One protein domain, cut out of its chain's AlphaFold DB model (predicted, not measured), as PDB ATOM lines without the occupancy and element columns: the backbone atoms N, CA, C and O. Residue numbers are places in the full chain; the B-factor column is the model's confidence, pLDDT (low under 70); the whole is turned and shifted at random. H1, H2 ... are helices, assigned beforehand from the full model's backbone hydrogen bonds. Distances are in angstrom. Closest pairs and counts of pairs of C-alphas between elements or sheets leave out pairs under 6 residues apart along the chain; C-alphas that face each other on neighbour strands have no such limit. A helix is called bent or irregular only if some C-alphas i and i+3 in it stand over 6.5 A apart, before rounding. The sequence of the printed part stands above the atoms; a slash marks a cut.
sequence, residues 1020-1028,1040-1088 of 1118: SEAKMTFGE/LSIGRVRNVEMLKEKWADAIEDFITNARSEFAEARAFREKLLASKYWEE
ATOM      1  N   SER A1020     351.395 420.050 467.448       81.56
ATOM      2  CA  SER A1020     352.090 420.180 466.153       81.56
ATOM      3  C   SER A1020     352.900 421.474 465.998       81.56
ATOM      4  O   SER A1020     353.936 421.467 465.336       81.56
ATOM      5  N   GLU A1021     352.490 422.562 466.648       85.25
ATOM      6  CA  GLU A1021     353.133 423.884 466.557       85.25
ATOM      7  C   GLU A1021     354.157 424.135 467.684       85.25
ATOM      8  O   GLU A1021     355.039 424.984 467.531       85.25
ATOM      9  N   ALA A1022     354.110 423.372 468.788       81.25
ATOM     10  CA  ALA A1022     355.051 423.502 469.906       81.25
ATOM     11  C   ALA A1022     356.528 423.369 469.483       81.25
ATOM     12  O   ALA A1022     356.984 422.323 469.012       81.25
ATOM     13  N   LYS A1023     357.309 424.424 469.741       79.50
ATOM     14  CA  LYS A1023     358.769 424.433 469.585       79.50
ATOM     15  C   LYS A1023     359.422 423.978 470.888       79.50
ATOM     16  O   LYS A1023     359.519 424.751 471.833       79.50
ATOM     17  N   MET A1024     359.860 422.723 470.932       76.19
ATOM     18  CA  MET A1024     360.491 422.139 472.119       76.19
ATOM     19  C   MET A1024     362.021 422.227 472.058       76.19
ATOM     20  O   MET A1024     362.656 421.647 471.170       76.19
ATOM     21  N   THR A1025     362.613 422.887 473.051       77.31
ATOM     22  CA  THR A1025     364.059 422.926 473.324       77.31
ATOM     23  C   THR A1025     364.343 422.346 474.707       77.31
ATOM     24  O   THR A1025     363.581 422.587 475.639       77.31
ATOM     25  N   PHE A1026     365.442 421.608 474.853       72.62
ATOM     26  CA  PHE A1026     365.959 421.230 476.168       72.62
ATOM     27  C   PHE A1026     366.794 422.400 476.694       72.62
ATOM     28  O   PHE A1026     367.655 422.884 475.963       72.62
ATOM     29  N   GLY A1027     366.536 422.870 477.916       66.56
ATOM     30  CA  GLY A1027     367.350 423.924 478.528       66.56
ATOM     31  C   GLY A1027     368.785 423.442 478.738       66.56
ATOM     32  O   GLY A1027     368.995 422.349 479.265       66.56
ATOM     33  N   GLU A1028     369.768 424.223 478.300       57.72
ATOM     34  CA  GLU A1028     371.181 423.914 478.536       57.72
ATOM     35  C   GLU A1028     371.545 424.263 479.987       57.72
ATOM     36  O   GLU A1028     371.081 425.267 480.520       57.72
ATOM     37  N   LEU A1040     354.268 418.458 484.396       63.72
ATOM     38  CA  LEU A1040     352.860 418.731 484.122       63.72
ATOM     39  C   LEU A1040     352.101 417.428 483.824       63.72
ATOM     40  O   LEU A1040     352.188 416.883 482.725       63.72
ATOM     41  N   SER A1041     351.325 416.942 484.795       60.00
ATOM     42  CA  SER A1041     350.373 415.842 484.590       60.00
ATOM     43  C   SER A1041     348.990 416.402 484.246       60.00
ATOM     44  O   SER A1041     348.416 417.162 485.024       60.00
ATOM     45  N   ILE A1042     348.451 416.030 483.080       60.97
ATOM     46  CA  ILE A1042     347.131 416.470 482.604       60.97
ATOM     47  C   ILE A1042     346.206 415.253 482.526       60.97
ATOM     48  O   ILE A1042     346.378 414.385 481.672       60.97
ATOM     49  N   GLY A1043     345.204 415.187 483.404       51.31
ATOM     50  CA  GLY A1043     344.227 414.099 483.387       51.31
ATOM     51  C   GLY A1043     343.202 414.164 484.518       51.31
ATOM     52  O   GLY A1043     343.398 414.822 485.540       51.31
ATOM     53  N   ARG A1044     342.087 413.443 484.352       56.72
ATOM     54  CA  ARG A1044     341.088 413.269 485.415       56.72
ATOM     55  C   ARG A1044     341.625 412.312 486.483       56.72
ATOM     56  O   ARG A1044     341.804 411.132 486.216       56.72
ATOM     57  N   VAL A1045     341.785 412.799 487.714       54.22
ATOM     58  CA  VAL A1045     342.290 412.013 488.865       54.22
ATOM     59  C   VAL A1045     341.184 411.188 489.569       54.22
ATOM     60  O   VAL A1045     341.447 410.498 490.552       54.22
ATOM     61  N   ARG A1046     339.933 411.244 489.081       48.06
ATOM     62  CA  ARG A1046     338.775 410.484 489.603       48.06
ATOM     63  C   ARG A1046     338.634 409.131 488.888       48.06
ATOM     64  O   ARG A1046     338.588 409.125 487.660       48.06
ATOM     65  N   ASN A1047     338.392 408.041 489.623       46.78
ATOM     66  CA  ASN A1047     338.210 406.673 489.095       46.78
ATOM     67  C   ASN A1047     339.460 406.081 488.413       46.78
ATOM     68  O   ASN A1047     339.332 405.344 487.435       46.78
ATOM     69  N   VAL A1048     340.656 406.444 488.875       49.22
ATOM     70  CA  VAL A1048     341.957 405.906 488.417       49.22
ATOM     71  C   VAL A1048     342.932 405.765 489.592       49.22
ATOM     72  O   VAL A1048     344.145 405.929 489.464       49.22
ATOM     73  N   GLU A1049     342.401 405.505 490.785       53.41
ATOM     74  CA  GLU A1049     343.138 405.548 492.049       53.41
ATOM     75  C   GLU A1049     344.311 404.551 492.078       53.41
ATOM     76  O   GLU A1049     345.338 404.854 492.681       53.41
ATOM     77  N   MET A1050     344.199 403.431 491.351       53.28
ATOM     78  CA  MET A1050     345.236 402.396 491.205       53.28
ATOM     79  C   MET A1050     346.344 402.724 490.186       53.28
ATOM     80  O   MET A1050     347.306 401.967 490.069       53.28
ATOM     81  N   LEU A1051     346.248 403.828 489.436       54.53
ATOM     82  CA  LEU A1051     347.308 404.248 488.506       54.53
ATOM     83  C   LEU A1051     348.346 405.179 489.150       54.53
ATOM     84  O   LEU A1051     349.417 405.365 488.578       54.53
ATOM     85  N   LYS A1052     348.066 405.737 490.334       58.44
ATOM     86  CA  LYS A1052     348.883 406.795 490.956       58.44
ATOM     87  C   LYS A1052     350.336 406.385 491.226       58.44
ATOM     88  O   LYS A1052     351.224 407.204 491.036       58.44
ATOM     89  N   GLU A1053     350.576 405.136 491.623       55.25
ATOM     90  CA  GLU A1053     351.932 404.639 491.910       55.25
ATOM     91  C   GLU A1053     352.725 404.399 490.618       55.25
ATOM     92  O   GLU A1053     353.818 404.930 490.472       55.25
ATOM     93  N   LYS A1054     352.119 403.765 489.603       58.94
ATOM     94  CA  LYS A1054     352.743 403.590 488.275       58.94
ATOM     95  C   LYS A1054     353.080 404.916 487.587       58.94
ATOM     96  O   LYS A1054     354.026 404.981 486.811       58.94
ATOM     97  N   TRP A1055     352.286 405.961 487.837       63.03
ATOM     98  CA  TRP A1055     352.588 407.314 487.370       63.03
ATOM     99  C   TRP A1055     353.770 407.935 488.119       63.03
ATOM    100  O   TRP A1055     354.551 408.637 487.490       63.03
ATOM    101  N   ALA A1056     353.926 407.681 489.422       63.78
ATOM    102  CA  ALA A1056     355.082 408.155 490.181       63.78
ATOM    103  C   ALA A1056     356.383 407.491 489.695       63.78
ATOM    104  O   ALA A1056     357.333 408.210 489.395       63.78
ATOM    105  N   ASP A1057     356.380 406.165 489.513       65.12
ATOM    106  CA  ASP A1057     357.527 405.413 488.978       65.12
ATOM    107  C   ASP A1057     357.946 405.950 487.593       65.12
ATOM    108  O   ASP A1057     359.107 406.284 487.365       65.12
ATOM    109  N   ALA A1058     356.981 406.132 486.681       64.69
ATOM    110  CA  ALA A1058     357.239 406.664 485.341       64.69
ATOM    111  C   ALA A1058     357.745 408.122 485.349       64.69
ATOM    112  O   ALA A1058     358.509 408.516 484.466       64.69
ATOM    113  N   ILE A1059     357.334 408.930 486.332       69.00
ATOM    114  CA  ILE A1059     357.850 410.292 486.524       69.00
ATOM    115  C   ILE A1059     359.292 410.256 487.057       69.00
ATOM    116  O   ILE A1059     360.115 411.044 486.594       69.00
ATOM    117  N   GLU A1060     359.632 409.349 487.977       71.88
ATOM    118  CA  GLU A1060     361.000 409.188 488.496       71.88
ATOM    119  C   GLU A1060     361.977 408.714 487.406       71.88
ATOM    120  O   GLU A1060     363.055 409.297 487.244       71.88
ATOM    121  N   ASP A1061     361.571 407.727 486.602       70.50
ATOM    122  CA  ASP A1061     362.319 407.244 485.434       70.50
ATOM    123  C   ASP A1061     362.540 408.368 484.403       70.50
ATOM    124  O   ASP A1061     363.670 408.579 483.943       70.50
ATOM    125  N   PHE A1062     361.491 409.144 484.090       69.69
ATOM    126  CA  PHE A1062     361.579 410.275 483.163       69.69
ATOM    127  C   PHE A1062     362.477 411.399 483.694       69.69
ATOM    128  O   PHE A1062     363.294 411.927 482.947       69.69
ATOM    129  N   ILE A1063     362.387 411.765 484.979       73.69
ATOM    130  CA  ILE A1063     363.253 412.802 485.575       73.69
ATOM    131  C   ILE A1063     364.722 412.363 485.571       73.69
ATOM    132  O   ILE A1063     365.611 413.189 485.333       73.69
ATOM    133  N   THR A1064     364.977 411.075 485.812       77.00
ATOM    134  CA  THR A1064     366.327 410.507 485.867       77.00
ATOM    135  C   THR A1064     366.982 410.467 484.484       77.00
ATOM    136  O   THR A1064     368.166 410.779 484.358       77.00
ATOM    137  N   ASN A1065     366.208 410.188 483.433       78.44
ATOM    138  CA  ASN A1065     366.691 410.072 482.053       78.44
ATOM    139  C   ASN A1065     366.267 411.251 481.147       78.44
ATOM    140  O   ASN A1065     366.342 411.158 479.922       78.44
ATOM    141  N   ALA A1066     365.869 412.388 481.731       75.69
ATOM    142  CA  ALA A1066     365.138 413.465 481.049       75.69
ATOM    143  C   ALA A1066     365.749 413.948 479.720       75.69
ATOM    144  O   ALA A1066     365.016 414.348 478.818       75.69
ATOM    145  N   ARG A1067     367.082 413.921 479.571       79.62
ATOM    146  CA  ARG A1067     367.757 414.375 478.343       79.62
ATOM    147  C   ARG A1067     367.635 413.382 477.183       79.62
ATOM    148  O   ARG A1067     367.451 413.822 476.050       79.62
ATOM    149  N   SER A1068     367.733 412.074 477.442       81.94
ATOM    150  CA  SER A1068     367.511 411.045 476.415       81.94
ATOM    151  C   SER A1068     366.026 410.911 476.102       81.94
ATOM    152  O   SER A1068     365.660 410.965 474.933       81.94
ATOM    153  N   GLU A1069     365.175 410.879 477.131       81.81
ATOM    154  CA  GLU A1069     363.714 410.839 476.981       81.81
ATOM    155  C   GLU A1069     363.192 412.016 476.144       81.81
ATOM    156  O   GLU A1069     362.402 411.831 475.221       81.81
ATOM    157  N   PHE A1070     363.686 413.237 476.388       83.62
ATOM    158  CA  PHE A1070     363.336 414.404 475.575       83.62
ATOM    159  C   PHE A1070     363.796 414.272 474.115       83.62
ATOM    160  O   PHE A1070     363.044 414.614 473.198       83.62
ATOM    161  N   ALA A1071     365.024 413.797 473.882       83.25
ATOM    162  CA  ALA A1071     365.564 413.635 472.535       83.25
ATOM    163  C   ALA A1071     364.778 412.582 471.734       83.25
ATOM    164  O   ALA A1071     364.423 412.825 470.578       83.25
ATOM    165  N   GLU A1072     364.444 411.453 472.365       86.00
ATOM    166  CA  GLU A1072     363.609 410.411 471.773       86.00
ATOM    167  C   GLU A1072     362.179 410.904 471.536       86.00
ATOM    168  O   GLU A1072     361.699 410.831 470.405       86.00
ATOM    169  N   ALA A1073     361.517 411.491 472.539       83.88
ATOM    170  CA  ALA A1073     360.160 412.026 472.404       83.88
ATOM    171  C   ALA A1073     360.056 413.080 471.288       83.88
ATOM    172  O   ALA A1073     359.085 413.089 470.523       83.88
ATOM    173  N   ARG A1074     361.077 413.935 471.134       85.50
ATOM    174  CA  ARG A1074     361.160 414.895 470.029       85.50
ATOM    175  C   ARG A1074     361.291 414.197 468.671       85.50
ATOM    176  O   ARG A1074     360.528 414.524 467.763       85.50
ATOM    177  N   ALA A1075     362.202 413.234 468.533       86.44
ATOM    178  CA  ALA A1075     362.386 412.486 467.287       86.44
ATOM    179  C   ALA A1075     361.132 411.672 466.908       86.44
ATOM    180  O   ALA A1075     360.719 411.658 465.744       86.44
ATOM    181  N   PHE A1076     360.472 411.048 467.890       87.19
ATOM    182  CA  PHE A1076     359.194 410.359 467.700       87.19
ATOM    183  C   PHE A1076     358.088 411.317 467.258       87.19
ATOM    184  O   PHE A1076     357.372 410.996 466.311       87.19
ATOM    185  N   ARG A1077     357.973 412.506 467.868       86.94
ATOM    186  CA  ARG A1077     357.021 413.545 467.441       86.94
ATOM    187  C   ARG A1077     357.256 413.986 466.000       86.94
ATOM    188  O   ARG A1077     356.301 414.052 465.233       86.94
ATOM    189  N   GLU A1078     358.496 414.299 465.630       86.75
ATOM    190  CA  GLU A1078     358.835 414.735 464.268       86.75
ATOM    191  C   GLU A1078     358.463 413.647 463.241       86.75
ATOM    192  O   GLU A1078     357.800 413.936 462.244       86.75
ATOM    193  N   LYS A1079     358.757 412.374 463.542       88.25
ATOM    194  CA  LYS A1079     358.363 411.217 462.719       88.25
ATOM    195  C   LYS A1079     356.842 410.994 462.654       88.25
ATOM    196  O   LYS A1079     356.332 410.599 461.609       88.25
ATOM    197  N   LEU A1080     356.127 411.232 463.754       85.50
ATOM    198  CA  LEU A1080     354.676 411.048 463.882       85.50
ATOM    199  C   LEU A1080     353.875 412.153 463.174       85.50
ATOM    200  O   LEU A1080     352.818 411.876 462.619       85.50
ATOM    201  N   LEU A1081     354.385 413.385 463.139       86.88
ATOM    202  CA  LEU A1081     353.797 414.464 462.337       86.88
ATOM    203  C   LEU A1081     354.087 414.266 460.841       86.88
ATOM    204  O   LEU A1081     353.195 414.439 460.016       86.88
ATOM    205  N   ALA A1082     355.307 413.842 460.488       89.25
ATOM    206  CA  ALA A1082     355.691 413.590 459.098       89.25
ATOM    207  C   ALA A1082     354.946 412.404 458.454       89.25
ATOM    208  O   ALA A1082     354.788 412.380 457.236       89.25
ATOM    209  N   SER A1083     354.489 411.426 459.244       89.75
ATOM    210  CA  SER A1083     353.797 410.240 458.723       89.75
ATOM    211  C   SER A1083     352.335 410.469 458.343       89.75
ATOM    212  O   SER A1083     351.782 409.612 457.658       89.75
ATOM    213  N   LYS A1084     351.702 411.572 458.788       90.12
ATOM    214  CA  LYS A1084     350.282 411.886 458.514       90.12
ATOM    215  C   LYS A1084     349.329 410.716 458.822       90.12
ATOM    216  O   LYS A1084     348.319 410.521 458.151       90.12
ATOM    217  N   TYR A1085     349.651 409.924 459.850       86.69
ATOM    218  CA  TYR A1085     349.055 408.604 460.128       86.69
ATOM    219  C   TYR A1085     347.521 408.581 460.284       86.69
ATOM    220  O   TYR A1085     346.921 407.508 460.267       86.69
ATOM    221  N   TRP A1086     346.887 409.737 460.473       88.88
ATOM    222  CA  TRP A1086     345.442 409.895 460.602       88.88
ATOM    223  C   TRP A1086     344.702 409.967 459.259       88.88
ATOM    224  O   TRP A1086     343.551 409.529 459.198       88.88
ATOM    225  N   GLU A1087     345.336 410.472 458.188       90.44
ATOM    226  CA  GLU A1087     344.663 410.898 456.943       90.44
ATOM    227  C   GLU A1087     343.850 409.774 456.279       90.44
ATOM    228  O   GLU A1087     342.677 409.967 455.960       90.44
ATOM    229  N   GLU A1088     344.425 408.576 456.149       89.94
ATOM    230  CA  GLU A1088     343.742 407.400 455.584       89.94
ATOM    231  C   GLU A1088     342.532 406.970 456.435       89.94
ATOM    232  O   GLU A1088     341.460 406.659 455.906       89.94
TER     233      GLU A1088
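AT A GLANCE: This is residues 1020 to 1028 and 1040 to 1088 of the 1118 residues of an uncharacterized protein of Branchiostoma floridae (UniProt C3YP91). Two helices of similar length, H1 and H2, meet near their ends and make an open L, with a single residue at the corner. Of the stretches without a named element, residues 1020 to 1028 and 1040 to 1048 pass on one side of this L, and residues 1083 to 1088 follow H2; residues 1082 to 1088, of which 1082 belongs to H2, stick out. The printed part has 58 residues with two named helices, H1 then H2, and no named strand; the class is all helix. The whole is loose, with a radius of gyration of the C-alphas of 14.8 A, and flat, spanning 36 by 36 by 15 A.

HOW THE PARTS SIT: Residues 1020 to 1028 and 1040 to 1048 come before H1, residues 1049 to 1064. A tight link of one residue, Asn 1065, joins it to H2, residues 1066 to 1082. H1 and H2 are close but not clearly touching, with 1 pair of C-alphas within 8 A. Their closest C-alphas, those of Phe 1062 and Glu 1069, are 6.6 A apart. Their lines stand about perpendicular, at 76 degrees, and their centres are 19.8 A apart. In H2 every O i to N i+4 pair is within hydrogen-bond range; in H1 10 of 12 are.

IN THESE COORDINATES: H1 begins at C-alpha 1049 (343.138, 405.548, 492.049) and measures 24.5 A from first to last C-alpha. It is irregular: C-alphas 1050 and 1053 are 7.1 A apart, and its line is a rough one. H2 measures 23.9 A, from C-alpha 1066 (365.138, 413.465, 481.049) to C-alpha 1082 (355.691, 413.590, 459.098).

THE WHOLE: The two C-alphas farthest apart, those of Glu 1028 and Glu 1088, are 39.4 A apart. Residues 1029 to 1039 are not printed; C-alphas 1028 and 1040 are 19.8 A apart across this cut. Residues 1042 to 1054, of which 1049 to 1054 belong to H1, stand free. The mean pLDDT of the printed part is 73.2; residues 1027 to 1028, 1040 to 1059 and 1062 are under 70.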